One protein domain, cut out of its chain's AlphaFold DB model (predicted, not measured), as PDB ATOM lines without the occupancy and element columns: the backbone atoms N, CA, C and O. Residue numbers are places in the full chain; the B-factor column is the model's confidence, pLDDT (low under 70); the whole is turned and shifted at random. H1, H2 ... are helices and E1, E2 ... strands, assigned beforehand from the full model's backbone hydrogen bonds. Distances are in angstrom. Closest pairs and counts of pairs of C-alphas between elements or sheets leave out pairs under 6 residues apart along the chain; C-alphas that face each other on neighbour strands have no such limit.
ATOM      1  N   SER A 367     -32.285   3.661  40.102       45.97
ATOM      2  CA  SER A 367     -32.443   2.361  40.784       45.97
ATOM      3  C   SER A 367     -31.656   1.237  40.104       45.97
ATOM      4  O   SER A 367     -30.980   0.448  40.763       45.97
ATOM      5  N   ARG A 368     -31.656   1.234  38.768       45.94
ATOM      6  CA  ARG A 368     -30.889   0.304  37.930       45.94
ATOM      7  C   ARG A 368     -29.367   0.388  38.140       45.94
ATOM      8  O   ARG A 368     -28.674  -0.619  38.025       45.94
ATOM      9  N   ALA A 369     -28.851   1.565  38.485       42.12
ATOM     10  CA  ALA A 369     -27.429   1.819  38.688       42.12
ATOM     11  C   ALA A 369     -26.945   1.596  40.128       42.12
ATOM     12  O   ALA A 369     -25.751   1.535  40.385       42.12
ATOM     13  N   ALA A 370     -27.844   1.457  41.093       34.25
ATOM     14  CA  ALA A 370     -27.466   1.238  42.482       34.25
ATOM     15  C   ALA A 370     -27.340  -0.257  42.846       34.25
ATOM     16  O   ALA A 370     -26.779  -0.599  43.887       34.25
ATOM     17  N   SER A 371     -27.754  -1.169  41.957       39.19
ATOM     18  CA  SER A 371     -27.588  -2.631  42.101       39.19
ATOM     19  C   SER A 371     -26.126  -3.107  42.053       39.19
ATOM     20  O   SER A 371     -25.844  -4.298  42.132       39.19
ATOM     21  N   TRP A 372     -25.174  -2.179  41.958       36.34
ATOM     22  CA  TRP A 372     -23.735  -2.421  41.907       36.34
ATOM     23  C   TRP A 372     -23.142  -2.841  43.270       36.34
ATOM     24  O   TRP A 372     -22.004  -3.310  43.317       36.34
ATOM     25  N   LEU A 422     -58.334  12.916  47.626       82.44
ATOM     26  CA  LEU A 422     -57.517  14.121  47.792       82.44
ATOM     27  C   LEU A 422     -58.100  15.083  48.839       82.44
ATOM     28  O   LEU A 422     -57.345  15.690  49.594       82.44
ATOM     29  N   GLU A 423     -59.428  15.206  48.906       83.44
ATOM     30  CA  GLU A 423     -60.136  16.036  49.893       83.44
ATOM     31  C   GLU A 423     -59.982  15.507  51.325       83.44
ATOM     32  O   GLU A 423     -59.857  16.291  52.269       83.44
ATOM     33  N   ASN A 424     -59.959  14.182  51.486       83.94
ATOM     34  CA  ASN A 424     -59.856  13.529  52.789       83.94
ATOM     35  C   ASN A 424     -58.408  13.252  53.233       83.94
ATOM     36  O   ASN A 424     -58.173  12.977  54.414       83.94
ATOM     37  N   SER A 425     -57.437  13.318  52.320       84.50
ATOM     38  CA  SER A 425     -56.043  13.002  52.623       84.50
ATOM     39  C   SER A 425     -55.379  14.082  53.482       84.50
ATOM     40  O   SER A 425     -55.396  15.276  53.171       84.50
ATOM     41  N   THR A 426     -54.728  13.643  54.560       81.44
ATOM     42  CA  THR A 426     -53.892  14.494  55.428       81.44
ATOM     43  C   THR A 426     -52.397  14.235  55.250       81.44
ATOM     44  O   THR A 426     -51.588  15.017  55.749       81.44
ATOM     45  N   ASP A 427     -52.025  13.171  54.530       83.38
ATOM     46  CA  ASP A 427     -50.635  12.821  54.263       83.38
ATOM     47  C   ASP A 427     -50.149  13.473  52.965       83.38
ATOM     48  O   ASP A 427     -50.758  13.362  51.903       83.38
ATOM     49  N   ILE A 428     -49.000  14.136  53.048       84.31
ATOM     50  CA  ILE A 428     -48.409  14.852  51.921       84.31
ATOM     51  C   ILE A 428     -47.949  13.900  50.807       84.31
ATOM     52  O   ILE A 428     -47.945  14.284  49.638       84.31
ATOM     53  N   ASN A 429     -47.572  12.663  51.150       83.00
ATOM     54  CA  ASN A 429     -47.124  11.674  50.168       83.00
ATOM     55  C   ASN A 429     -48.305  11.105  49.375       83.00
ATOM     56  O   ASN A 429     -48.222  10.996  48.156       83.00
ATOM     57  N   GLU A 430     -49.426  10.826  50.040       81.12
ATOM     58  CA  GLU A 430     -50.668  10.412  49.381       81.12
ATOM     59  C   GLU A 430     -51.217  11.521  48.468       81.12
ATOM     60  O   GLU A 430     -51.555  11.265  47.311       81.12
ATOM     61  N   GLN A 431     -51.209  12.779  48.928       85.44
ATOM     62  CA  GLN A 431     -51.552  13.928  48.079       85.44
ATOM     63  C   GLN A 431     -50.645  14.014  46.839       85.44
ATOM     64  O   GLN A 431     -51.118  14.329  45.746       85.44
ATOM     65  N   ALA A 432     -49.350  13.717  46.983       85.31
ATOM     66  CA  ALA A 432     -48.406  13.696  45.869       85.31
ATOM     67  C   ALA A 432     -48.685  12.565  44.870       85.31
ATOM     68  O   ALA A 432     -48.687  12.819  43.667       85.31
ATOM     69  N   ASP A 433     -48.951  11.349  45.360       81.50
ATOM     70  CA  ASP A 433     -49.328  10.186  44.546       81.50
ATOM     71  C   ASP A 433     -50.564  10.505  43.689       81.50
ATOM     72  O   ASP A 433     -50.559  10.309  42.469       81.50
ATOM     73  N   ILE A 434     -51.600  11.069  44.320       82.62
ATOM     74  CA  ILE A 434     -52.858  11.442  43.664       82.62
ATOM     75  C   ILE A 434     -52.630  12.536  42.615       82.62
ATOM     76  O   ILE A 434     -53.081  12.417  41.473       82.62
ATOM     77  N   LEU A 435     -51.903  13.602  42.962       85.81
ATOM     78  CA  LEU A 435     -51.620  14.680  42.012       85.81
ATOM     79  C   LEU A 435     -50.721  14.221  40.861       85.81
ATOM     80  O   LEU A 435     -50.886  14.703  39.740       85.81
ATOM     81  N   GLN A 436     -49.803  13.278  41.092       83.56
ATOM     82  CA  GLN A 436     -49.039  12.654  40.019       83.56
ATOM     83  C   GLN A 436     -49.949  11.873  39.068       83.56
ATOM     84  O   GLN A 436     -49.800  11.992  37.847       83.56
ATOM     85  N   PHE A 437     -50.870  11.075  39.607       82.56
ATOM     86  CA  PHE A 437     -51.825  10.329  38.796       82.56
ATOM     87  C   PHE A 437     -52.670  11.273  37.927       82.56
ATOM     88  O   PHE A 437     -52.732  11.095  36.707       82.56
ATOM     89  N   LEU A 438     -53.222  12.339  38.517       83.44
ATOM     90  CA  LEU A 438     -53.997  13.358  37.796       83.44
ATOM     91  C   LEU A 438     -53.160  14.094  36.741       83.44
ATOM     92  O   LEU A 438     -53.630  14.334  35.628       83.44
ATOM     93  N   TYR A 439     -51.904  14.417  37.057       84.56
ATOM     94  CA  TYR A 439     -50.987  15.065  36.120       84.56
ATOM     95  C   TYR A 439     -50.728  14.211  34.873       84.56
ATOM     96  O   TYR A 439     -50.721  14.746  33.766       84.56
ATOM     97  N   LYS A 440     -50.531  12.896  35.033       81.94
ATOM     98  CA  LYS A 440     -50.278  11.988  33.904       81.94
ATOM     99  C   LYS A 440     -51.517  11.728  33.053       81.94
ATOM    100  O   LYS A 440     -51.399  11.691  31.836       81.94
ATOM    101  N   THR A 441     -52.672  11.544  33.687       81.81
ATOM    102  CA  THR A 441     -53.910  11.128  33.006       81.81
ATOM    103  C   THR A 441     -54.664  12.299  32.376       81.81
ATOM    104  O   THR A 441     -55.177  12.184  31.267       81.81
ATOM    105  N   ARG A 442     -54.745  13.447  33.065       80.88
ATOM    106  CA  ARG A 442     -55.568  14.601  32.644       80.88
ATOM    107  C   ARG A 442     -54.757  15.840  32.267       80.88
ATOM    108  O   ARG A 442     -55.293  16.763  31.655       80.88
ATOM    109  N   GLY A 443     -53.467  15.858  32.584       82.31
ATOM    110  CA  GLY A 443     -52.562  16.945  32.232       82.31
ATOM    111  C   GLY A 443     -52.575  18.126  33.208       82.31
ATOM    112  O   GLY A 443     -53.315  18.193  34.185       82.31
ATOM    113  N   TYR A 444     -51.700  19.091  32.925       81.12
ATOM    114  CA  TYR A 444     -51.311  20.161  33.851       81.12
ATOM    115  C   TYR A 444     -52.420  21.179  34.178       81.12
ATOM    116  O   TYR A 444     -52.482  21.708  35.288       81.12
ATOM    117  N   HIS A 445     -53.297  21.448  33.208       86.56
ATOM    118  CA  HIS A 445     -54.349  22.467  33.303       86.56
ATOM    119  C   HIS A 445     -55.720  21.897  33.685       86.56
ATOM    120  O   HIS A 445     -56.706  22.631  33.668       86.56
ATOM    121  N   PHE A 446     -55.791  20.608  34.026       84.75
ATOM    122  CA  PHE A 446     -57.030  19.984  34.467       84.75
ATOM    123  C   PHE A 446     -57.520  20.622  35.771       84.75
ATOM    124  O   PHE A 446     -56.741  20.771  36.716       84.75
ATOM    125  N   ASP A 447     -58.793  21.015  35.809       84.88
ATOM    126  CA  ASP A 447     -59.443  21.562  36.999       84.88
ATOM    127  C   ASP A 447     -60.025  20.426  37.836       84.88
ATOM    128  O   ASP A 447     -60.895  19.689  37.377       84.88
ATOM    129  N   VAL A 448     -59.534  20.285  39.067       81.31
ATOM    130  CA  VAL A 448     -59.964  19.229  39.991       81.31
ATOM    131  C   VAL A 448     -61.303  19.590  40.653       81.31
ATOM    132  O   VAL A 448     -61.976  18.708  41.181       81.31
ATOM    133  N   ALA A 449     -61.714  20.868  40.614       80.25
ATOM    134  CA  ALA A 449     -62.931  21.369  41.263       80.25
ATOM    135  C   ALA A 449     -63.045  20.927  42.740       80.25
ATOM    136  O   ALA A 449     -64.075  20.423  43.190       80.25
ATOM    137  N   LEU A 450     -61.944  21.086  43.478       75.69
ATOM    138  CA  LEU A 450     -61.767  20.617  44.854       75.69
ATOM    139  C   LEU A 450     -62.779  21.296  45.794       75.69
ATOM    140  O   LEU A 450     -62.905  22.524  45.798       75.69
ATOM    141  N   ASN A 451     -63.518  20.508  46.577       72.25
ATOM    142  CA  ASN A 451     -64.659  20.935  47.397       72.25
ATOM    143  C   ASN A 451     -65.755  21.682  46.607       72.25
ATOM    144  O   ASN A 451     -66.447  22.541  47.156       72.25
ATOM    145  N   GLY A 452     -65.889  21.411  45.304       67.69
ATOM    146  CA  GLY A 452     -66.839  22.093  44.420       67.69
ATOM    147  C   GLY A 452     -66.424  23.508  43.992       67.69
ATOM    148  O   GLY A 452     -67.223  24.201  43.363       67.69
ATOM    149  N   ASN A 453     -65.195  23.947  44.299       72.25
ATOM    150  CA  ASN A 453     -64.692  25.264  43.903       72.25
ATOM    151  C   ASN A 453     -63.982  25.206  42.536       72.25
ATOM    152  O   ASN A 453     -62.916  24.588  42.438       72.25
ATOM    153  N   PRO A 454     -64.506  25.878  41.492       71.62
ATOM    154  CA  PRO A 454     -63.856  25.928  40.187       71.62
ATOM    155  C   PRO A 454     -62.559  26.753  40.229       71.62
ATOM    156  O   PRO A 454     -62.435  27.725  40.977       71.62
ATOM    157  N   GLY A 455     -61.587  26.387  39.393       77.38
ATOM    158  CA  GLY A 455     -60.293  27.058  39.263       77.38
ATOM    159  C   GLY A 455     -59.154  26.436  40.080       77.38
ATOM    160  O   GLY A 455     -58.075  27.044  40.156       77.38
ATOM    161  N   CYS A 456     -59.360  25.245  40.649       82.19
ATOM    162  CA  CYS A 456     -58.365  24.456  41.380       82.19
ATOM    163  C   CYS A 456     -57.636  23.505  40.420       82.19
ATOM    164  O   CYS A 456     -57.796  22.287  40.458       82.19
ATOM    165  N   THR A 457     -56.823  24.078  39.533       87.56
ATOM    166  CA  THR A 457     -56.045  23.300  38.559       87.56
ATOM    167  C   THR A 457     -54.958  22.459  39.228       87.56
ATOM    168  O   THR A 457     -54.355  22.928  40.200       87.56
ATOM    169  N   VAL A 458     -54.607  21.309  38.640       86.44
ATOM    170  CA  VAL A 458     -53.481  20.454  39.076       86.44
ATOM    171  C   VAL A 458     -52.193  21.267  39.275       86.44
ATOM    172  O   VAL A 458     -51.516  21.097  40.285       86.44
ATOM    173  N   GLU A 459     -51.887  22.224  38.391       87.50
ATOM    174  CA  GLU A 459     -50.763  23.157  38.565       87.50
ATOM    175  C   GLU A 459     -50.769  23.885  39.923       87.50
ATOM    176  O   GLU A 459     -49.741  23.948  40.600       87.50
ATOM    177  N   LYS A 460     -51.905  24.471  40.315       86.44
ATOM    178  CA  LYS A 460     -52.022  25.251  41.557       86.44
ATOM    179  C   LYS A 460     -51.871  24.353  42.778       86.44
ATOM    180  O   LYS A 460     -51.150  24.720  43.701       86.44
ATOM    181  N   LEU A 461     -52.478  23.169  42.740       87.56
ATOM    182  CA  LEU A 461     -52.367  22.175  43.807       87.56
ATOM    183  C   LEU A 461     -50.927  21.667  43.948       87.56
ATOM    184  O   LEU A 461     -50.418  21.579  45.059       87.56
ATOM    185  N   LEU A 462     -50.222  21.432  42.836       88.50
ATOM    186  CA  LEU A 462     -48.798  21.088  42.853       88.50
ATOM    187  C   LEU A 462     -47.927  22.227  43.402       88.50
ATOM    188  O   LEU A 462     -46.943  21.961  44.087       88.50
ATOM    189  N   ARG A 463     -48.259  23.496  43.121       88.75
ATOM    190  CA  ARG A 463     -47.548  24.654  43.691       88.75
ATOM    191  C   ARG A 463     -47.752  24.756  45.203       88.75
ATOM    192  O   ARG A 463     -46.772  24.947  45.917       88.75
ATOM    193  N   GLU A 464     -48.976  24.568  45.683       87.50
ATOM    194  CA  GLU A 464     -49.273  24.538  47.119       87.50
ATOM    195  C   GLU A 464     -48.578  23.354  47.810       87.50
ATOM    196  O   GLU A 464     -47.932  23.519  48.846       87.50
ATOM    197  N   LEU A 465     -48.642  22.160  47.210       88.31
ATOM    198  CA  LEU A 465     -47.968  20.968  47.722       88.31
ATOM    199  C   LEU A 465     -46.445  21.155  47.759       88.31
ATOM    200  O   LEU A 465     -45.801  20.759  48.728       88.31
ATOM    201  N   TYR A 466     -45.869  21.801  46.741       89.44
ATOM    202  CA  TYR A 466     -44.453  22.166  46.718       89.44
ATOM    203  C   TYR A 466     -44.080  23.062  47.903       89.44
ATOM    204  O   TYR A 466     -43.067  22.813  48.556       89.44
ATOM    205  N   GLU A 467     -44.877  24.091  48.201       86.50
ATOM    206  CA  GLU A 467     -44.631  24.991  49.335       86.50
ATOM    207  C   GLU A 467     -44.713  24.237  50.669       86.50
ATOM    208  O   GLU A 467     -43.794  24.331  51.485       86.50
ATOM    209  N   LYS A 468     -45.736  23.391  50.857       86.50
ATOM    210  CA  LYS A 468     -45.849  22.509  52.034       86.50
ATOM    211  C   LYS A 468     -44.642  21.576  52.173       86.50
ATOM    212  O   LYS A 468     -44.069  21.472  53.257       86.50
ATOM    213  N   ALA A 469     -44.212  20.938  51.083       87.94
ATOM    214  CA  ALA A 469     -43.055  20.044  51.076       87.94
ATOM    215  C   ALA A 469     -41.754  20.788  51.423       87.94
ATOM    216  O   ALA A 469     -40.930  20.254  52.168       87.94
ATOM    217  N   CYS A 470     -41.599  22.028  50.943       86.25
ATOM    218  CA  CYS A 470     -40.489  22.919  51.291       86.25
ATOM    219  C   CYS A 470     -40.462  23.244  52.788       86.25
ATOM    220  O   CYS A 470     -39.403  23.151  53.408       86.25
ATOM    221  N   HIS A 471     -41.614  23.563  53.385       83.12
ATOM    222  CA  HIS A 471     -41.715  23.823  54.824       83.12
ATOM    223  C   HIS A 471     -41.355  22.598  55.670       83.12
ATOM    224  O   HIS A 471     -40.641  22.728  56.662       83.12
ATOM    225  N   LEU A 472     -41.793  21.406  55.254       86.19
ATOM    226  CA  LEU A 472     -41.451  20.145  55.918       86.19
ATOM    227  C   LEU A 472     -40.023  19.660  55.614       86.19
ATOM    228  O   LEU A 472     -39.594  18.655  56.178       86.19
ATOM    229  N   LYS A 473     -39.289  20.340  54.719       87.56
ATOM    230  CA  LYS A 473     -37.968  19.928  54.213       87.56
ATOM    231  C   LYS A 473     -37.954  18.470  53.708       87.56
ATOM    232  O   LYS A 473     -36.968  17.754  53.878       87.56
ATOM    233  N   SER A 474     -39.041  18.021  53.069       88.94
ATOM    234  CA  SER A 474     -39.137  16.673  52.481       88.94
ATOM    235  C   SER A 474     -38.444  16.629  51.113       88.94
ATOM    236  O   SER A 474     -39.072  16.799  50.070       88.94
ATOM    237  N   TRP A 475     -37.120  16.449  51.099       90.12
ATOM    238  CA  TRP A 475     -36.285  16.652  49.903       90.12
ATOM    239  C   TRP A 475     -36.642  15.771  48.703       90.12
ATOM    240  O   TRP A 475     -36.641  16.264  47.574       90.12
ATOM    241  N   GLY A 476     -36.987  14.501  48.933       87.62
ATOM    242  CA  GLY A 476     -37.413  13.594  47.861       87.62
ATOM    243  C   GLY A 476     -38.670  14.099  47.162       87.62
ATOM    244  O   GLY A 476     -38.710  14.201  45.935       87.62
ATOM    245  N   LEU A 477     -39.655  14.532  47.951       87.94
ATOM    246  CA  LEU A 477     -40.900  15.078  47.432       87.94
ATOM    247  C   LEU A 477     -40.699  16.449  46.766       87.94
ATOM    248  O   LEU A 477     -41.251  16.707  45.698       87.94
ATOM    249  N   ILE A 478     -39.852  17.310  47.340       90.62
ATOM    250  CA  ILE A 478     -39.495  18.610  46.755       90.62
ATOM    251  C   ILE A 478     -38.875  18.423  45.363       90.62
ATOM    252  O   ILE A 478     -39.279  19.113  44.421       90.62
ATOM    253  N   ARG A 479     -37.920  17.493  45.205       90.50
ATOM    254  CA  ARG A 479     -37.303  17.165  43.906       90.50
ATOM    255  C   ARG A 479     -38.330  16.664  42.907       90.50
ATOM    256  O   ARG A 479     -38.360  17.133  41.771       90.50
ATOM    257  N   HIS A 480     -39.187  15.756  43.355       87.19
ATOM    258  CA  HIS A 480     -40.215  15.151  42.530       87.19
ATOM    259  C   HIS A 480     -41.217  16.192  41.994       87.19
ATOM    260  O   HIS A 480     -41.360  16.353  40.777       87.19
ATOM    261  N   ILE A 481     -41.821  16.993  42.881       88.81
ATOM    262  CA  ILE A 481     -42.779  18.042  42.496       88.81
ATOM    263  C   ILE A 481     -42.092  19.132  41.655       88.81
ATOM    264  O   ILE A 481     -42.672  19.641  40.695       88.81
ATOM    265  N   SER A 482     -40.831  19.474  41.955       90.00
ATOM    266  CA  SER A 482     -40.035  20.402  41.129       90.00
ATOM    267  C   SER A 482     -39.867  19.898  39.698       90.00
ATOM    268  O   SER A 482     -39.907  20.698  38.760       90.00
ATOM    269  N   GLY A 483     -39.706  18.584  39.533       88.69
ATOM    270  CA  GLY A 483     -39.647  17.911  38.243       88.69
ATOM    271  C   GLY A 483     -40.946  18.081  37.466       88.69
ATOM    272  O   GLY A 483     -40.914  18.541  36.324       88.69
ATOM    273  N   MET A 484     -42.083  17.795  38.106       86.12
ATOM    274  CA  MET A 484     -43.420  17.940  37.511       86.12
ATOM    275  C   MET A 484     -43.745  19.388  37.127       86.12
ATOM    276  O   MET A 484     -44.241  19.653  36.036       86.12
ATOM    277  N   LEU A 485     -43.401  20.351  37.990       88.31
ATOM    278  CA  LEU A 485     -43.548  21.788  37.720       88.31
ATOM    279  C   LEU A 485     -42.523  22.317  36.700       88.31
ATOM    280  O   LEU A 485     -42.538  23.505  36.365       88.31
ATOM    281  N   ARG A 486     -41.600  21.465  36.235       89.00
ATOM    282  CA  ARG A 486     -40.468  21.814  35.373       89.00
ATOM    283  C   ARG A 486     -39.706  23.041  35.883       89.00
ATOM    284  O   ARG A 486     -39.451  23.977  35.117       89.00
ATOM    285  N   LYS A 487     -39.391  23.096  37.181       87.75
ATOM    286  CA  LYS A 487     -38.633  24.210  37.775       87.75
ATOM    287  C   LYS A 487     -37.186  24.224  37.276       87.75
ATOM    288  O   LYS A 487     -36.615  23.189  36.943       87.75
ATOM    289  N   GLN A 488     -36.603  25.419  37.196       87.12
ATOM    290  CA  GLN A 488     -35.239  25.621  36.712       87.12
ATOM    291  C   GLN A 488     -34.418  26.411  37.729       87.12
ATOM    292  O   GLN A 488     -34.904  27.395  38.283       87.12
ATOM    293  N   VAL A 489     -33.162  26.010  37.921       86.19
ATOM    294  CA  VAL A 489     -32.183  26.779  38.701       86.19
ATOM    295  C   VAL A 489     -31.785  28.046  37.927       86.19
ATOM    296  O   VAL A 489     -31.334  27.960  36.785       86.19
ATOM    297  N   GLU A 490     -31.921  29.239  38.516       75.06
ATOM    298  CA  GLU A 490     -31.733  30.503  37.773       75.06
ATOM    299  C   GLU A 490     -30.293  30.742  37.274       75.06
ATOM    300  O   GLU A 490     -30.083  31.333  36.212       75.06
ATOM    301  N   TYR A 491     -29.283  30.283  38.013       78.44
ATOM    302  CA  TYR A 491     -27.860  30.449  37.674       78.44
ATOM    303  C   TYR A 491     -27.270  29.240  36.925       78.44
ATOM    304  O   TYR A 491     -26.053  29.115  36.794       78.44
ATOM    305  N   LEU A 492     -28.121  28.377  36.359       87.00
ATOM    306  CA  LEU A 492     -27.682  27.201  35.605       87.00
ATOM    307  C   LEU A 492     -26.861  27.561  34.353       87.00
ATOM    308  O   LEU A 492     -25.854  26.923  34.076       87.00
ATOM    309  N   GLY A 493     -27.259  28.608  33.622       86.56
ATOM    310  CA  GLY A 493     -26.532  29.082  32.436       86.56
ATOM    311  C   GLY A 493     -25.095  29.529  32.748       86.56
ATOM    312  O   GLY A 493     -24.157  29.010  32.135       86.56
ATOM    313  N   PRO A 494     -24.887  30.440  33.722       85.25
ATOM    314  CA  PRO A 494     -23.549  30.773  34.208       85.25
ATOM    315  C   PRO A 494     -22.762  29.562  34.715       85.25
ATOM    316  O   PRO A 494     -21.579  29.461  34.419       85.25
ATOM    317  N   ASN A 495     -23.404  28.623  35.417       89.38
ATOM    318  CA  ASN A 495     -22.745  27.405  35.899       89.38
ATOM    319  C   ASN A 495     -22.224  26.524  34.753       89.38
ATOM    320  O   ASN A 495     -21.082  26.072  34.810       89.38
ATOM    321  N   CYS A 496     -23.015  26.330  33.690       91.31
ATOM    322  CA  CYS A 496     -22.540  25.657  32.478       91.31
ATOM    323  C   CYS A 496     -21.376  26.412  31.841       91.31
ATOM    324  O   CYS A 496     -20.382  25.810  31.453       91.31
ATOM    325  N   THR A 497     -21.495  27.738  31.745       89.94
ATOM    326  CA  THR A 497     -20.461  28.583  31.137       89.94
ATOM    327  C   THR A 497     -19.144  28.472  31.897       89.94
ATOM    328  O   THR A 497     -18.098  28.369  31.269       89.94
ATOM    329  N   GLU A 498     -19.182  28.426  33.229       89.12
ATOM    330  CA  GLU A 498     -17.987  28.265  34.059       89.12
ATOM    331  C   GLU A 498     -17.253  26.949  33.751       89.12
ATOM    332  O   GLU A 498     -16.047  26.949  33.524       89.12
ATOM    333  N   LEU A 499     -17.981  25.831  33.663       92.88
ATOM    334  CA  LEU A 499     -17.395  24.534  33.309       92.88
ATOM    335  C   LEU A 499     -16.788  24.549  31.896       92.88
ATOM    336  O   LEU A 499     -15.664  24.086  31.704       92.88
ATOM    337  N   LEU A 500     -17.484  25.151  30.927       92.44
ATOM    338  CA  LEU A 500     -17.007  25.280  29.548       92.44
ATOM    339  C   LEU A 500     -15.757  26.168  29.439       92.44
ATOM    340  O   LEU A 500     -14.831  25.830  28.704       92.44
ATOM    341  N   VAL A 501     -15.689  27.272  30.194       90.44
ATOM    342  CA  VAL A 501     -14.506  28.153  30.267       90.44
ATOM    343  C   VAL A 501     -13.301  27.408  30.840       90.44
ATOM    344  O   VAL A 501     -12.181  27.595  30.370       90.44
ATOM    345  N   HIS A 502     -13.530  26.493  31.784       90.50
ATOM    346  CA  HIS A 502     -12.521  25.552  32.277       90.50
ATOM    347  C   HIS A 502     -12.238  24.378  31.318       90.50
ATOM    348  O   HIS A 502     -11.593  23.404  31.711       90.50
ATOM    349  N   GLN A 503     -12.682  24.477  30.059       90.19
ATOM    350  CA  GLN A 503     -12.485  23.488  28.996       90.19
ATOM    351  C   GLN A 503     -13.091  22.119  29.336       90.19
ATOM    352  O   GLN A 503     -12.530  21.079  28.991       90.19
ATOM    353  N   LYS A 504     -14.225  22.115  30.048       92.69
ATOM    354  CA  LYS A 504     -14.966  20.902  30.406       92.69
ATOM    355  C   LYS A 504     -16.273  20.846  29.623       92.69
ATOM    356  O   LYS A 504     -17.171  21.649  29.866       92.69
ATOM    357  N   GLN A 505     -16.390  19.893  28.703       93.50
ATOM    358  CA  GLN A 505     -17.655  19.592  28.027       93.50
ATOM    359  C   GLN A 505     -18.614  18.892  28.991       93.50
ATOM    360  O   GLN A 505     -18.179  18.166  29.885       93.50
ATOM    361  N   ILE A 506     -19.920  19.090  28.820       94.12
ATOM    362  CA  ILE A 506     -20.926  18.575  29.758       94.12
ATOM    363  C   ILE A 506     -21.838  17.598  29.019       94.12
ATOM    364  O   ILE A 506     -22.545  17.997  28.102       94.12
ATOM    365  N   GLY A 507     -21.842  16.329  29.423       90.94
ATOM    366  CA  GLY A 507     -22.796  15.324  28.951       90.94
ATOM    367  C   GLY A 507     -24.029  15.277  29.852       90.94
ATOM    368  O   GLY A 507     -23.903  15.075  31.065       90.94
ATOM    369  N   VAL A 508     -25.214  15.467  29.272       89.75
ATOM    370  CA  VAL A 508     -26.508  15.406  29.963       89.75
ATOM    371  C   VAL A 508     -27.329  14.246  29.414       89.75
ATOM    372  O   VAL A 508     -27.527  14.146  28.211       89.75
ATOM    373  N   GLY A 509     -27.854  13.406  30.304       81.25
ATOM    374  CA  GLY A 509     -28.549  12.170  29.948       81.25
ATOM    375  C   GLY A 509     -27.693  10.935  30.223       81.25
ATOM    376  O   GLY A 509     -26.583  11.034  30.749       81.25
ATOM    377  N   LEU A 510     -28.239   9.761  29.909       70.69
ATOM    378  CA  LEU A 510     -27.579   8.477  30.136       70.69
ATOM    379  C   LEU A 510     -27.097   7.879  28.803       70.69
ATOM    380  O   LEU A 510     -27.916   7.734  27.888       70.69
ATOM    381  N   PRO A 511     -25.809   7.492  28.686       62.41
ATOM    382  CA  PRO A 511     -25.244   6.977  27.434       62.41
ATOM    383  C   PRO A 511     -25.963   5.733  26.902       62.41
ATOM    384  O   PRO A 511     -26.236   5.625  25.709       62.41
ATOM    385  N   HIS A 512     -26.318   4.808  27.795       61.97
ATOM    386  CA  HIS A 512     -26.943   3.533  27.440       61.97
ATOM    387  C   HIS A 512     -28.398   3.685  26.953       61.97
ATOM    388  O   HIS A 512     -28.927   2.768  26.335       61.97
ATOM    389  N   LEU A 513     -29.036   4.839  27.187       60.34
ATOM    390  CA  LEU A 513     -30.369   5.150  26.657       60.34
ATOM    391  C   LEU A 513     -30.320   5.864  25.297       60.34
ATOM    392  O   LEU A 513     -31.370   6.266  24.809       60.34
ATOM    393  N   GLN A 514     -29.131   6.079  24.709       60.53
ATOM    394  CA  GLN A 514     -28.925   6.877  23.484       60.53
ATOM    395  C   GLN A 514     -29.555   8.286  23.538       60.53
ATOM    396  O   GLN A 514     -29.899   8.871  22.515       60.53
ATOM    397  N   ARG A 515     -29.712   8.842  24.745       69.00
ATOM    398  CA  ARG A 515     -30.315  10.165  24.999       69.00
ATOM    399  C   ARG A 515     -29.318  11.167  25.575       69.00
ATOM    400  O   ARG A 515     -29.721  12.209  26.090       69.00
ATOM    401  N   GLU A 516     -28.029  10.836  25.550       81.44
ATOM    402  CA  GLU A 516     -27.007  11.748  26.034       81.44
ATOM    403  C   GLU A 516     -26.705  12.827  24.994       81.44
ATOM    404  O   GLU A 516     -26.310  12.532  23.867       81.44
ATOM    405  N   GLU A 517     -26.860  14.080  25.403       87.19
ATOM    406  CA  GLU A 517     -26.497  15.250  24.615       87.19
ATOM    407  C   GLU A 517     -25.280  15.942  25.235       87.19
ATOM    408  O   GLU A 517     -25.173  16.079  26.458       87.19
ATOM    409  N   ILE A 518     -24.353  16.384  24.382       89.88
ATOM    410  CA  ILE A 518     -23.132  17.078  24.795       89.88
ATOM    411  C   ILE A 518     -23.342  18.580  24.636       89.88
ATOM    412  O   ILE A 518     -23.672  19.069  23.559       89.88
ATOM    413  N   ILE A 519     -23.112  19.314  25.718       92.19
ATOM    414  CA  ILE A 519     -23.041  20.768  25.736       92.19
ATOM    415  C   ILE A 519     -21.565  21.146  25.607       92.19
ATOM    416  O   ILE A 519     -20.775  20.934  26.531       92.19
ATOM    417  N   ASP A 520     -21.205  21.700  24.457       90.12
ATOM    418  CA  ASP A 520     -19.866  22.187  24.107       90.12
ATOM    419  C   ASP A 520     -19.792  23.722  24.004       90.12
ATOM    420  O   ASP A 520     -18.703  24.295  23.987       90.12
ATOM    421  N   GLN A 521     -20.944  24.394  24.006       89.31
ATOM    422  CA  GLN A 521     -21.070  25.847  23.946       89.31
ATOM    423  C   GLN A 521     -22.141  26.374  24.918       89.31
ATOM    424  O   GLN A 521     -23.088  25.655  25.252       89.31
ATOM    425  N   PRO A 522     -22.037  27.635  25.382       87.50
ATOM    426  CA  PRO A 522     -23.039  28.226  26.262       87.50
ATOM    427  C   PRO A 522     -24.419  28.282  25.596       87.50
ATOM    428  O   PRO A 522     -24.594  28.891  24.541       87.50
ATOM    429  N   LEU A 523     -25.419  27.680  26.241       87.25
ATOM    430  CA  LEU A 523     -26.793  27.646  25.741       87.25
ATOM    431  C   LEU A 523     -27.683  28.684  26.446       87.25
ATOM    432  O   LEU A 523     -27.561  28.884  27.659       87.25
ATOM    433  N   PRO A 524     -28.650  29.300  25.737       84.88
ATOM    434  CA  PRO A 524     -29.670  30.135  26.364       84.88
ATOM    435  C   PRO A 524     -30.489  29.355  27.412       84.88
ATOM    436  O   PRO A 524     -30.767  28.170  27.203       84.88
ATOM    437  N   PRO A 525     -30.999  30.002  28.482       83.81
ATOM    438  CA  PRO A 525     -31.695  29.314  29.577       83.81
ATOM    439  C   PRO A 525     -32.865  28.422  29.139       83.81
ATOM    440  O   PRO A 525     -33.049  27.334  29.684       83.81
ATOM    441  N   ARG A 526     -33.639  28.855  28.131       85.38
ATOM    442  CA  ARG A 526     -34.768  28.084  27.575       85.38
ATOM    443  C   ARG A 526     -34.310  26.831  26.828       85.38
ATOM    444  O   ARG A 526     -34.934  25.784  26.978       85.38
ATOM    445  N   ALA A 527     -33.239  26.941  26.041       88.62
ATOM    446  CA  ALA A 527     -32.670  25.818  25.300       88.62
ATOM    447  C   ALA A 527     -32.066  24.791  26.264       88.62
ATOM    448  O   ALA A 527     -32.377  23.611  26.163       88.62
ATOM    449  N   LEU A 528     -31.317  25.262  27.268       89.31
ATOM    450  CA  LEU A 528     -30.736  24.417  28.309       89.31
ATOM    451  C   LEU A 528     -31.805  23.662  29.111       89.31
ATOM    452  O   LEU A 528     -31.680  22.465  29.342       89.31
ATOM    453  N   LYS A 529     -32.894  24.345  29.492       88.94
ATOM    454  CA  LYS A 529     -34.038  23.704  30.154       88.94
ATOM    455  C   LYS A 529     -34.652  22.618  29.276       88.94
ATOM    456  O   LYS A 529     -34.926  21.527  29.765       88.94
ATOM    457  N   LYS A 530     -34.889  22.918  27.994       89.56
ATOM    458  CA  LYS A 530     -35.471  21.956  27.055       89.56
ATOM    459  C   LYS A 530     -34.585  20.715  26.936       89.56
ATOM    460  O   LYS A 530     -35.122  19.630  27.098       89.56
ATOM    461  N   LEU A 531     -33.278  20.909  26.747       90.38
ATOM    462  CA  LEU A 531     -32.272  19.852  26.635       90.38
ATOM    463  C   LEU A 531     -32.280  18.925  27.854       90.38
ATOM    464  O   LEU A 531     -32.458  17.723  27.714       90.38
ATOM    465  N   ILE A 532     -32.187  19.475  29.070       89.94
ATOM    466  CA  ILE A 532     -32.142  18.650  30.291       89.94
ATOM    467  C   ILE A 532     -33.414  17.806  30.439       89.94
ATOM    468  O   ILE A 532     -33.341  16.607  30.701       89.94
ATOM    469  N   TYR A 533     -34.590  18.410  30.243       88.06
ATOM    470  CA  TYR A 533     -35.851  17.680  30.365       88.06
ATOM    471  C   TYR A 533     -36.102  16.704  29.202       88.06
ATOM    472  O   TYR A 533     -36.779  15.703  29.420       88.06
ATOM    473  N   SER A 534     -35.575  16.942  27.993       86.62
ATOM    474  CA  SER A 534     -35.678  15.980  26.885       86.62
ATOM    475  C   SER A 534     -34.744  14.786  27.068       86.62
ATOM    476  O   SER A 534     -35.180  13.651  26.891       86.62
ATOM    477  N   SER A 535     -33.498  15.018  27.492       82.69
ATOM    478  CA  SER A 535     -32.499  13.962  27.699       82.69
ATOM    479  C   SER A 535     -32.858  13.020  28.854       82.69
ATOM    480  O   SER A 535     -32.600  11.820  28.777       82.69
ATOM    481  N   CYS A 536     -33.502  13.527  29.914       76.44
ATOM    482  CA  CYS A 536     -33.965  12.706  31.043       76.44
ATOM    483  C   CYS A 536     -35.290  11.956  30.776       76.44
ATOM    484  O   CYS A 536     -35.659  11.067  31.547       76.44
ATOM    485  N   GLY A 537     -36.006  12.262  29.687       71.50
ATOM    486  CA  GLY A 537     -37.238  11.570  29.296       71.50
ATOM    487  C   GLY A 537     -38.371  11.675  30.327       71.50
ATOM    488  O   GLY A 537     -38.742  12.766  30.753       71.50
ATOM    489  N   CYS A 538     -38.949  10.529  30.708       62.97
ATOM    490  CA  CYS A 538     -40.103  10.454  31.615       62.97
ATOM    491  C   CYS A 538     -39.745  10.686  33.094       62.97
ATOM    492  O   CYS A 538     -40.625  10.986  33.902       62.97
ATOM    493  N   ASP A 539     -38.466  10.569  33.466       70.81
ATOM    494  CA  ASP A 539     -38.005  10.735  34.845       70.81
ATOM    495  C   ASP A 539     -37.700  12.209  35.144       70.81
ATOM    496  O   ASP A 539     -36.562  12.688  35.094       70.81
ATOM    497  N   SER A 540     -38.764  12.952  35.445       76.25
ATOM    498  CA  SER A 540     -38.677  14.391  35.717       76.25
ATOM    499  C   SER A 540     -37.886  14.714  36.993       76.25
ATOM    500  O   SER A 540     -37.370  15.825  37.114       76.25
ATOM    501  N   SER A 541     -37.755  13.765  37.926       83.81
ATOM    502  CA  SER A 541     -36.976  13.936  39.159       83.81
ATOM    503  C   SER A 541     -35.469  13.916  38.869       83.81
ATOM    504  O   SER A 541     -34.727  14.754  39.386       83.81
ATOM    505  N   SER A 542     -35.019  13.035  37.968       84.19
ATOM    506  CA  SER A 542     -33.621  12.968  37.514       84.19
ATOM    507  C   SER A 542     -33.172  14.239  36.779       84.19
ATOM    508  O   SER A 542     -32.020  14.664  36.908       84.19
ATOM    509  N   ALA A 543     -34.088  14.924  36.083       88.62
ATOM    510  CA  ALA A 543     -33.822  16.235  35.483       88.62
ATOM    511  C   ALA A 543     -33.531  17.323  36.536       88.62
ATOM    512  O   ALA A 543     -32.721  18.221  36.300       88.62
ATOM    513  N   VAL A 544     -34.169  17.254  37.709       91.12
ATOM    514  CA  VAL A 544     -33.901  18.177  38.825       91.12
ATOM    515  C   VAL A 544     -32.544  17.872  39.451       91.12
ATOM    516  O   VAL A 544     -31.741  18.788  39.622       91.12
ATOM    517  N   LEU A 545     -32.249  16.592  39.704       91.25
ATOM    518  CA  LEU A 545     -30.958  16.173  40.254       91.25
ATOM    519  C   LEU A 545     -29.790  16.521  39.316       91.25
ATOM    520  O   LEU A 545     -28.741  16.975  39.769       91.25
ATOM    521  N   THR A 546     -29.986  16.402  38.001       92.25
ATOM    522  CA  THR A 546     -29.007  16.833  36.990       92.25
ATOM    523  C   THR A 546     -28.667  18.322  37.138       92.25
ATOM    524  O   THR A 546     -27.494  18.694  37.096       92.25
ATOM    525  N   GLN A 547     -29.670  19.184  37.357       93.44
ATOM    526  CA  GLN A 547     -29.455  20.622  37.575       93.44
ATOM    527  C   GLN A 547     -28.727  20.919  38.898       93.44
ATOM    528  O   GLN A 547     -27.898  21.834  38.953       93.44
ATOM    529  N   GLU A 548     -29.012  20.151  39.955       93.38
ATOM    530  CA  GLU A 548     -28.294  20.239  41.232       93.38
ATOM    531  C   GLU A 548     -26.821  19.858  41.075       93.38
ATOM    532  O   GLU A 548     -25.940  20.637  41.430       93.38
ATOM    533  N   ILE A 549     -26.541  18.687  40.498       94.25
ATOM    534  CA  ILE A 549     -25.174  18.192  40.310       94.25
ATOM    535  C   ILE A 549     -24.381  19.149  39.430       94.25
ATOM    536  O   ILE A 549     -23.258  19.498  39.780       94.25
ATOM    537  N   LEU A 550     -24.976  19.651  38.347       94.75
ATOM    538  CA  LEU A 550     -24.361  20.674  37.502       94.75
ATOM    539  C   LEU A 550     -23.988  21.934  38.299       94.75
ATOM    540  O   LEU A 550     -22.904  22.491  38.126       94.75
ATOM    541  N   THR A 551     -24.858  22.356  39.219       92.88
ATOM    542  CA  THR A 551     -24.576  23.471  40.128       92.88
ATOM    543  C   THR A 551     -23.416  23.157  41.065       92.88
ATOM    544  O   THR A 551     -22.504  23.970  41.202       92.88
ATOM    545  N   TYR A 552     -23.395  21.974  41.674       94.12
ATOM    546  CA  TYR A 552     -22.322  21.572  42.582       94.12
ATOM    547  C   TYR A 552     -20.974  21.444  41.864       94.12
ATOM    548  O   TYR A 552     -19.962  21.909  42.386       94.12
ATOM    549  N   LEU A 553     -20.957  20.888  40.649       94.75
ATOM    550  CA  LEU A 553     -19.767  20.811  39.798       94.75
ATOM    551  C   LEU A 553     -19.223  22.207  39.482       94.75
ATOM    552  O   LEU A 553     -18.021  22.430  39.607       94.75
ATOM    553  N   ALA A 554     -20.098  23.163  39.157       92.12
ATOM    554  CA  ALA A 554     -19.699  24.550  38.940       92.12
ATOM    555  C   ALA A 554     -19.142  25.214  40.216       92.12
ATOM    556  O   ALA A 554     -18.184  25.979  40.148       92.12
ATOM    557  N   MET A 555     -19.673  24.897  41.401       89.62
ATOM    558  CA  MET A 555     -19.082  25.368  42.666       89.62
ATOM    559  C   MET A 555     -17.686  24.768  42.898       89.62
ATOM    560  O   MET A 555     -16.781  25.460  43.370       89.62
ATOM    561  N   PHE A 556     -17.494  23.488  42.568       90.94
ATOM    562  CA  PHE A 556     -16.207  22.818  42.734       90.94
ATOM    563  C   PHE A 556     -15.161  23.293  41.735       90.94
ATOM    564  O   PHE A 556     -14.019  23.464  42.139       90.94
ATOM    565  N   VAL A 557     -15.511  23.545  40.470       89.44
ATOM    566  CA  VAL A 557     -14.518  24.000  39.483       89.44
ATOM    567  C   VAL A 557     -13.995  25.399  39.827       89.44
ATOM    568  O   VAL A 557     -12.803  25.652  39.679       89.44
ATOM    569  N   LYS A 558     -14.854  26.264  40.395       84.06
ATOM    570  CA  LYS A 558     -14.483  27.611  40.861       84.06
ATOM    571  C   LYS A 558     -13.512  27.606  42.041       84.06
ATOM    572  O   LYS A 558     -12.661  28.482  42.128       84.06
ATOM    573  N   THR A 559     -13.676  26.667  42.974       81.06
ATOM    574  CA  THR A 559     -12.931  26.654  44.251       81.06
ATOM    575  C   THR A 559     -11.754  25.682  44.230       81.06
ATOM    576  O   THR A 559     -10.685  25.971  44.753       81.06
ATOM    577  N   HIS A 560     -11.925  24.528  43.588       84.31
ATOM    578  CA  HIS A 560     -10.967  23.427  43.555       84.31
ATOM    579  C   HIS A 560     -10.824  22.881  42.118       84.31
ATOM    580  O   HIS A 560     -11.180  21.724  41.863       84.31
ATOM    581  N   PRO A 561     -10.283  23.667  41.165       86.38
ATOM    582  CA  PRO A 561     -10.162  23.252  39.763       86.38
ATOM    583  C   PRO A 561      -9.348  21.960  39.584       86.38
ATOM    584  O   PRO A 561      -9.671  21.164  38.706       86.38
ATOM    585  N   ALA A 562      -8.384  21.687  40.472       85.31
ATOM    586  CA  ALA A 562      -7.580  20.459  40.480       85.31
ATOM    587  C   ALA A 562      -8.406  19.162  40.631       85.31
ATOM    588  O   ALA A 562      -7.959  18.086  40.242       85.31
ATOM    589  N   LEU A 563      -9.640  19.225  41.158       87.56
ATOM    590  CA  LEU A 563     -10.537  18.057  41.178       87.56
ATOM    591  C   LEU A 563     -10.893  17.574  39.765       87.56
ATOM    592  O   LEU A 563     -11.257  16.407  39.601       87.56
ATOM    593  N   PHE A 564     -10.783  18.471  38.779       91.00
ATOM    594  CA  PHE A 564     -11.116  18.264  37.374       91.00
ATOM    595  C   PHE A 564      -9.921  17.934  36.480       91.00
ATOM    596  O   PHE A 564     -10.062  17.865  35.252       91.00
ATOM    597  N   ASP A 565      -8.757  17.697  37.079       86.50
ATOM    598  CA  ASP A 565      -7.562  17.301  36.349       86.50
ATOM    599  C   ASP A 565      -7.768  15.943  35.673       86.50
ATOM    600  O   ASP A 565      -8.314  14.996  36.248       86.50
ATOM    601  N   GLY A 566      -7.363  15.875  34.404       85.56
ATOM    602  CA  GLY A 566      -7.540  14.680  33.584       85.56
ATOM    603  C   GLY A 566      -8.987  14.394  33.175       85.56
ATOM    604  O   GLY A 566      -9.249  13.303  32.696       85.56
ATOM    605  N   MET A 567      -9.931  15.323  33.358       91.69
ATOM    606  CA  MET A 567     -11.306  15.191  32.853       91.69
ATOM    607  C   MET A 567     -11.557  16.257  31.786       91.69
ATOM    608  O   MET A 567     -11.484  17.441  32.103       91.69
ATOM    609  N   LEU A 568     -11.838  15.873  30.537       90.56
ATOM    610  CA  LEU A 568     -12.243  16.817  29.476       90.56
ATOM    611  C   LEU A 568     -13.759  16.890  29.296       90.56
ATOM    612  O   LEU A 568     -14.288  17.938  28.934       90.56
ATOM    613  N   GLN A 569     -14.459  15.796  29.588       91.19
ATOM    614  CA  GLN A 569     -15.909  15.711  29.492       91.19
ATOM    615  C   GLN A 569     -16.487  15.176  30.799       91.19
ATOM    616  O   GLN A 569     -16.052  14.145  31.305       91.19
ATOM    617  N   ILE A 570     -17.477  15.881  31.337       92.38
ATOM    618  CA  ILE A 570     -18.170  15.537  32.574       92.38
ATOM    619  C   ILE A 570     -19.542  14.978  32.204       92.38
ATOM    620  O   ILE A 570     -20.426  15.727  31.789       92.38
ATOM    621  N   ARG A 571     -19.731  13.665  32.350       89.31
ATOM    622  CA  ARG A 571     -20.991  12.977  32.023       89.31
ATOM    623  C   ARG A 571     -21.852  12.865  33.279       89.31
ATOM    624  O   ARG A 571     -21.643  11.988  34.114       89.31
ATOM    625  N   ILE A 572     -22.808  13.780  33.436       90.69
ATOM    626  CA  ILE A 572     -23.596  13.920  34.674       90.69
ATOM    627  C   ILE A 572     -24.436  12.667  34.947       90.69
ATOM    628  O   ILE A 572     -24.560  12.260  36.099       90.69
ATOM    629  N   GLY A 573     -24.954  12.024  33.894       85.81
ATOM    630  CA  GLY A 573     -25.680  10.758  34.004       85.81
ATOM    631  C   GLY A 573     -24.867   9.675  34.713       85.81
ATOM    632  O   GLY A 573     -25.307   9.160  35.736       85.81
ATOM    633  N   LEU A 574     -23.646   9.407  34.238       83.38
ATOM    634  CA  LEU A 574     -22.752   8.412  34.844       83.38
ATOM    635  C   LEU A 574     -22.345   8.786  36.276       83.38
ATOM    636  O   LEU A 574     -22.190   7.918  37.131       83.38
ATOM    637  N   ILE A 575     -22.200  10.081  36.571       88.00
ATOM    638  CA  ILE A 575     -21.923  10.552  37.934       88.00
ATOM    639  C   ILE A 575     -23.085  10.221  38.876       88.00
ATOM    640  O   ILE A 575     -22.835   9.745  39.981       88.00
ATOM    641  N   MET A 576     -24.337  10.433  38.456       86.38
ATOM    642  CA  MET A 576     -25.518  10.066  39.254       86.38
ATOM    643  C   MET A 576     -25.562   8.564  39.544       86.38
ATOM    644  O   MET A 576     -25.819   8.164  40.678       86.38
ATOM    645  N   GLU A 577     -25.262   7.743  38.541       78.88
ATOM    646  CA  GLU A 577     -25.198   6.285  38.678       78.88
ATOM    647  C   GLU A 577     -24.147   5.857  39.702       78.88
ATOM    648  O   GLU A 577     -24.434   5.107  40.635       78.88
ATOM    649  N   VAL A 578     -22.943   6.415  39.584       82.19
ATOM    650  CA  VAL A 578     -21.852   6.180  40.530       82.19
ATOM    651  C   VAL A 578     -22.212   6.645  41.941       82.19
ATOM    652  O   VAL A 578     -21.884   5.966  42.912       82.19
ATOM    653  N   MET A 579     -22.897   7.783  42.077       83.00
ATOM    654  CA  MET A 579     -23.382   8.268  43.372       83.00
ATOM    655  C   MET A 579     -24.330   7.266  44.027       83.00
ATOM    656  O   MET A 579     -24.173   6.969  45.212       83.00
ATOM    657  N   ALA A 580     -25.264   6.714  43.258       81.19
ATOM    658  CA  ALA A 580     -26.226   5.737  43.747       81.19
ATOM    659  C   ALA A 580     -25.555   4.399  44.110       81.19
ATOM    660  O   ALA A 580     -25.784   3.874  45.201       81.19
ATOM    661  N   ALA A 581     -24.651   3.901  43.259       75.56
ATOM    662  CA  ALA A 581     -23.846   2.703  43.505       75.56
ATOM    663  C   ALA A 581     -22.985   2.819  44.775       75.56
ATOM    664  O   ALA A 581     -22.955   1.915  45.616       75.56
ATOM    665  N   GLU A 582     -22.294   3.949  44.947       74.69
ATOM    666  CA  GLU A 582     -21.478   4.200  46.134       74.69
ATOM    667  C   GLU A 582     -22.326   4.330  47.395       74.69
ATOM    668  O   GLU A 582     -21.956   3.802  48.447       74.69
ATOM    669  N   TYR A 583     -23.486   4.976  47.296       75.81
ATOM    670  CA  TYR A 583     -24.408   5.086  48.415       75.81
ATOM    671  C   TYR A 583     -24.945   3.710  48.847       75.81
ATOM    672  O   TYR A 583     -24.868   3.382  50.036       75.81
ATOM    673  N   ALA A 584     -25.371   2.868  47.899       71.25
ATOM    674  CA  ALA A 584     -25.825   1.496  48.150       71.25
ATOM    675  C   ALA A 584     -24.753   0.668  48.867       71.25
ATOM    676  O   ALA A 584     -24.987   0.113  49.939       71.25
ATOM    677  N   ARG A 585     -23.521   0.685  48.345       69.81
ATOM    678  CA  ARG A 585     -22.386  -0.056  48.915       69.81
ATOM    679  C   ARG A 585     -22.056   0.374  50.348       69.81
ATOM    680  O   ARG A 585     -21.630  -0.442  51.160       69.81
ATOM    681  N   THR A 586     -22.196   1.662  50.668       66.69
ATOM    682  CA  THR A 586     -21.874   2.177  52.014       66.69
ATOM    683  C   THR A 586     -22.956   1.908  53.047       66.69
ATOM    684  O   THR A 586     -22.641   1.750  54.227       66.69
ATOM    685  N   THR A 587     -24.213   1.861  52.613       63.38
ATOM    686  CA  THR A 587     -25.376   1.634  53.478       63.38
ATOM    687  C   THR A 587     -25.766   0.159  53.567       63.38
ATOM    688  O   THR A 587     -26.431  -0.221  54.525       63.38
ATOM    689  N   GLY A 588     -25.315  -0.675  52.623       64.12
ATOM    690  CA  GLY A 588     -25.725  -2.075  52.498       64.12
ATOM    691  C   GLY A 588     -27.149  -2.243  51.959       64.12
ATOM    692  O   GLY A 588     -27.721  -3.316  52.113       64.12
ATOM    693  N   LEU A 589     -27.726  -1.188  51.376       67.62
ATOM    694  CA  LEU A 589     -29.066  -1.205  50.792       67.62
ATOM    695  C   LEU A 589     -29.058  -1.854  49.407       67.62
ATOM    696  O   LEU A 589     -28.037  -1.867  48.711       67.62
ATOM    697  N   THR A 590     -30.225  -2.347  48.992       70.81
ATOM    698  CA  THR A 590     -30.439  -2.747  47.598       70.81
ATOM    699  C   THR A 590     -30.343  -1.533  46.673       70.81
ATOM    700  O   THR A 590     -30.441  -0.384  47.112       70.81
ATOM    701  N   GLY A 591     -30.146  -1.770  45.375       64.56
ATOM    702  CA  GLY A 591     -30.015  -0.676  44.421       64.56
ATOM    703  C   GLY A 591     -31.222   0.258  44.405       64.56
ATOM    704  O   GLY A 591     -31.094   1.477  44.503       64.56
ATOM    705  N   GLU A 592     -32.418  -0.310  44.367       68.19
ATOM    706  CA  GLU A 592     -33.640   0.485  44.293       68.19
ATOM    707  C   GLU A 592     -33.853   1.333  45.551       68.19
ATOM    708  O   GLU A 592     -34.075   2.541  45.449       68.19
ATOM    709  N   GLU A 593     -33.674   0.739  46.733       68.88
ATOM    710  CA  GLU A 593     -33.775   1.452  48.010       68.88
ATOM    711  C   GLU A 593     -32.706   2.540  48.142       68.88
ATOM    712  O   GLU A 593     -32.975   3.631  48.648       68.88
ATOM    713  N   ALA A 594     -31.485   2.270  47.679       71.44
ATOM    714  CA  ALA A 594     -30.399   3.236  47.712       71.44
ATOM    715  C   ALA A 594     -30.670   4.438  46.801       71.44
ATOM    716  O   ALA A 594     -30.370   5.560  47.200       71.44
ATOM    717  N   ALA A 595     -31.257   4.234  45.620       75.19
ATOM    718  CA  ALA A 595     -31.644   5.315  44.717       75.19
ATOM    719  C   ALA A 595     -32.766   6.188  45.306       75.19
ATOM    720  O   ALA A 595     -32.667   7.417  45.281       75.19
ATOM    721  N   ASP A 596     -33.786   5.576  45.910       75.19
ATOM    722  CA  ASP A 596     -34.871   6.308  46.573       75.19
ATOM    723  C   ASP A 596     -34.353   7.116  47.774       75.19
ATOM    724  O   ASP A 596     -34.689   8.289  47.960       75.19
ATOM    725  N   GLN A 597     -33.467   6.520  48.577       76.69
ATOM    726  CA  GLN A 597     -32.824   7.205  49.700       76.69
ATOM    727  C   GLN A 597     -31.815   8.268  49.245       76.69
ATOM    728  O   GLN A 597     -31.644   9.276  49.929       76.69
ATOM    729  N   LEU A 598     -31.161   8.096  48.094       82.06
ATOM    730  CA  LEU A 598     -30.305   9.122  47.499       82.06
ATOM    731  C   LEU A 598     -31.139  10.368  47.169       82.06
ATOM    732  O   LEU A 598     -30.746  11.487  47.504       82.06
ATOM    733  N   MET A 599     -32.327  10.173  46.593       84.44
ATOM    734  CA  MET A 599     -33.262  11.255  46.275       84.44
ATOM    735  C   MET A 599     -33.827  11.959  47.510       84.44
ATOM    736  O   MET A 599     -34.308  13.084  47.383       84.44
ATOM    737  N   SER A 600     -33.741  11.368  48.704       85.38
ATOM    738  CA  SER A 600     -34.174  11.997  49.958       85.38
ATOM    739  C   SER A 600     -33.059  12.730  50.719       85.38
ATOM    740  O   SER A 600     -33.352  13.423  51.695       85.38
ATOM    741  N   LEU A 601     -31.801  12.662  50.259       86.25
ATOM    742  CA  LEU A 601     -30.680  13.389  50.872       86.25
ATOM    743  C   LEU A 601     -30.848  14.908  50.768       86.25
ATOM    744  O   LEU A 601     -31.356  15.428  49.773       86.25
ATOM    745  N   THR A 602     -30.344  15.655  51.749       88.44
ATOM    746  CA  THR A 602     -30.341  17.121  51.639       88.44
ATOM    747  C   THR A 602     -29.415  17.582  50.499       88.44
ATOM    748  O   THR A 602     -28.460  16.876  50.153       88.44
ATOM    749  N   PRO A 603     -29.649  18.764  49.899       91.19
ATOM    750  CA  PRO A 603     -28.749  19.352  48.904       91.19
ATOM    751  C   PRO A 603     -27.262  19.348  49.309       91.19
ATOM    752  O   PRO A 603     -26.395  18.942  48.531       91.19
ATOM    753  N   PHE A 604     -26.943  19.712  50.555       87.81
ATOM    754  CA  PHE A 604     -25.572  19.698  51.068       87.81
ATOM    755  C   PHE A 604     -24.993  18.280  51.202       87.81
ATOM    756  O   PHE A 604     -23.812  18.056  50.911       87.81
ATOM    757  N   GLN A 605     -25.803  17.299  51.610       84.00
ATOM    758  CA  GLN A 605     -25.387  15.893  51.663       84.00
ATOM    759  C   GLN A 605     -25.096  15.342  50.262       84.00
ATOM    760  O   GLN A 605     -24.073  14.685  50.071       84.00
ATOM    761  N   MET A 606     -25.944  15.669  49.282       88.88
ATOM    762  CA  MET A 606     -25.747  15.315  47.874       88.88
ATOM    763  C   MET A 606     -24.440  15.909  47.331       88.88
ATOM    764  O   MET A 606     -23.607  15.193  46.768       88.88
ATOM    765  N   LYS A 607     -24.209  17.205  47.575       89.31
ATOM    766  CA  LYS A 607     -22.957  17.888  47.224       89.31
ATOM    767  C   LYS A 607     -21.739  17.231  47.881       89.31
ATOM    768  O   LYS A 607     -20.707  17.043  47.235       89.31
ATOM    769  N   SER A 608     -21.853  16.869  49.156       82.75
ATOM    770  CA  SER A 608     -20.777  16.206  49.898       82.75
ATOM    771  C   SER A 608     -20.445  14.842  49.292       82.75
ATOM    772  O   SER A 608     -19.272  14.557  49.064       82.75
ATOM    773  N   LEU A 609     -21.461  14.029  48.973       84.25
ATOM    774  CA  LEU A 609     -21.298  12.736  48.301       84.25
ATOM    775  C   LEU A 609     -20.545  12.882  46.972       84.25
ATOM    776  O   LEU A 609     -19.569  12.168  46.736       84.25
ATOM    777  N   LEU A 610     -20.943  13.858  46.153       90.06
ATOM    778  CA  LEU A 610     -20.286  14.157  44.883       90.06
ATOM    779  C   LEU A 610     -18.796  14.481  45.069       90.06
ATOM    780  O   LEU A 610     -17.952  13.947  44.353       90.06
ATOM    781  N   TYR A 611     -18.446  15.298  46.064       86.38
ATOM    782  CA  TYR A 611     -17.044  15.607  46.351       86.38
ATOM    783  C   TYR A 611     -16.214  14.356  46.691       86.38
ATOM    784  O   TYR A 611     -15.060  14.239  46.265       86.38
ATOM    785  N   TYR A 612     -16.759  13.390  47.442       79.62
ATOM    786  CA  TYR A 612     -16.026  12.143  47.726       79.62
ATOM    787  C   TYR A 612     -15.736  11.343  46.471       79.62
ATOM    788  O   TYR A 612     -14.640  10.803  46.335       79.62
ATOM    789  N   ILE A 613     -16.703  11.286  45.562       82.88
ATOM    790  CA  ILE A 613     -16.558  10.583  44.291       82.88
ATOM    791  C   ILE A 613     -15.488  11.264  43.445       82.88
ATOM    792  O   ILE A 613     -14.564  10.595  42.988       82.88
ATOM    793  N   LEU A 614     -15.521  12.596  43.353       84.94
ATOM    794  CA  LEU A 614     -14.497  13.362  42.644       84.94
ATOM    795  C   LEU A 614     -13.105  13.172  43.268       84.94
ATOM    796  O   LEU A 614     -12.137  12.960  42.546       84.94
ATOM    797  N   THR A 615     -12.962  13.175  44.595       80.56
ATOM    798  CA  THR A 615     -11.647  12.947  45.233       80.56
ATOM    799  C   THR A 615     -11.179  11.489  45.181       80.56
ATOM    800  O   THR A 615      -9.984  11.216  45.307       80.56
ATOM    801  N   GLY A 616     -12.105  10.542  45.010       65.69
ATOM    802  CA  GLY A 616     -11.849   9.105  44.969       65.69
ATOM    803  C   GLY A 616     -11.221   8.531  46.250       65.69
ATOM    804  O   GLY A 616     -10.506   7.529  46.184       65.69
ATOM    805  N   LYS A 617     -11.473   9.159  47.410       57.50
ATOM    806  CA  LYS A 617     -11.115   8.638  48.745       57.50
ATOM    807  C   LYS A 617     -12.106   7.539  49.177       57.50
ATOM    808  O   LYS A 617     -13.289   7.609  48.855       57.50
ATOM    809  N   GLU A 618     -11.637   6.508  49.884       48.28
ATOM    810  CA  GLU A 618     -12.463   5.358  50.300       48.28
ATOM    811  C   GLU A 618     -13.328   5.621  51.542       48.28
ATOM    812  O   GLU A 618     -12.904   6.303  52.477       48.28
ATOM    813  N   PHE A 619     -14.506   4.987  51.600       44.25
ATOM    814  CA  PHE A 619     -15.295   4.858  52.829       44.25
ATOM    815  C   PHE A 619     -14.710   3.734  53.698       44.25
ATOM    816  O   PHE A 619     -14.843   2.566  53.344       44.25
ATOM    817  N   GLY A 620     -14.096   4.062  54.841       35.53
ATOM    818  CA  GLY A 620     -13.787   3.067  55.883       35.53
ATOM    819  C   GLY A 620     -12.314   2.807  56.211       35.53
ATOM    820  O   GLY A 620     -12.044   2.029  57.124       35.53
ATOM    821  N   VAL A 621     -11.352   3.487  55.581       31.19
ATOM    822  CA  VAL A 621     -10.007   3.578  56.180       31.19
ATOM    823  C   VAL A 621     -10.183   4.307  57.513       31.19
ATOM    824  O   VAL A 621     -10.767   5.394  57.521       31.19
TER     825      VAL A 621
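Overview. This is residues 367 to 372 and 422 to 621 of the 860 residues of the protein "Phosphorylase b kinase regulatory subunit" of Clytia hemisphaerica (UniProt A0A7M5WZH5). The long helix H7 runs through the core, with H4, H5, H6, H9 and H11 packed round it, mostly at crossed angles, and a small sheet of three strands at one side, on which H5 and H6 pack. H2 and H3 join H4 in an up-and-down bundle of three helices that makes one end of the longest axis, while H1 and H10 pack on H9 at another side. The printed part has 206 residues, with eleven named helices and three named strands in the order H1 H2 H3 H4 H5 E1 E2 H6 H7 H8 E3 H9 H10 H11, and its class is mostly helix. The sheet is mixed, in the order E2, E1, E3. The whole is compact, with a radius of gyration of the C-alphas of 18.3 A, and the C-alphas span 61 by 41 by 31 A.

Along the chain. H1 spans residues 367 to 370, beginning at C-alpha 367 at (-32.443, 2.361, 40.784). After the cut come H2, residues 428 to 442, 20.6 A long, H3, residues 458 to 471, 19.9 A, and H4, residues 475 to 484, 14.4 A. H5 is residues 492 to 501, E1 residues 505 to 508 and E2 residues 517 to 519. H6, residues 525 to 535, is 15.5 A long. H7, residues 540 to 559, is 29.8 A long and begins at C-alpha 540 at (-38.677, 14.391, 35.717). H8 is residues 561 to 564 and E3 residues 569 to 571. H9, residues 572 to 587, is 22.5 A long, H10 is residues 591 to 599, and H11, residues 603 to 615, is 18.6 A long and ends at C-alpha 615 at (-11.647, 12.947, 45.233).

Arrangement. H7 is the hub, touching H4, H5, H6, H8, H9 and H11. Its closest C-alphas to H5 are those of Ala 554 and Asn 495, 5.2 A apart, at a steep tilt of 47 degrees, the same way. With residues 548 to 552 alone it touches H11, closest at the C-alphas of Tyr 552 and Lys 607, 6.0 A apart. H7 and H8 only just touch, with 3 pairs of C-alphas within 8 A, and only at the corner; their closest C-alphas are those of Val 557 and Phe 564, 7.0 A apart. H4 touches H7 closest at the C-alphas of Gly 483 and Ser 540, 4.4 A apart. H3 and H4 form a helical hairpin at a shallow tilt of 22 degrees, as do H2 and H3 at 24 degrees. H5 and H6 are on one face of the sheet, two layers, helices and strands. E1 and E2 are an antiparallel hairpin, with N 519 and O 506 2.8 A apart; E1 and E3 are parallel, with N 507 and O 570 2.8 A apart. H9 touches H10, closest at the C-alphas of Ala 584 and Ala 594, 4.9 A apart, and H1 touches both. In H2, H3, H4, H5, H6, H9, H10 and H11 every O i to N i+4 pair is within hydrogen-bond range, and in H7 15 of 16; H1 and H8 are too short for such a pair.

Size, cuts and confidence. The two C-alphas farthest apart are those of Gly 452 and Val 621, 60.9 A. Residues 373 to 421 are not printed, and C-alphas 372 and 422 are 38.1 A apart across the cut. The link from H2 to H3 is long, with 15 residues. The mean pLDDT of the printed part is 81.6; 27 residues are under 70, among them residues 367 to 372, 511 to 515 and 616 to 621.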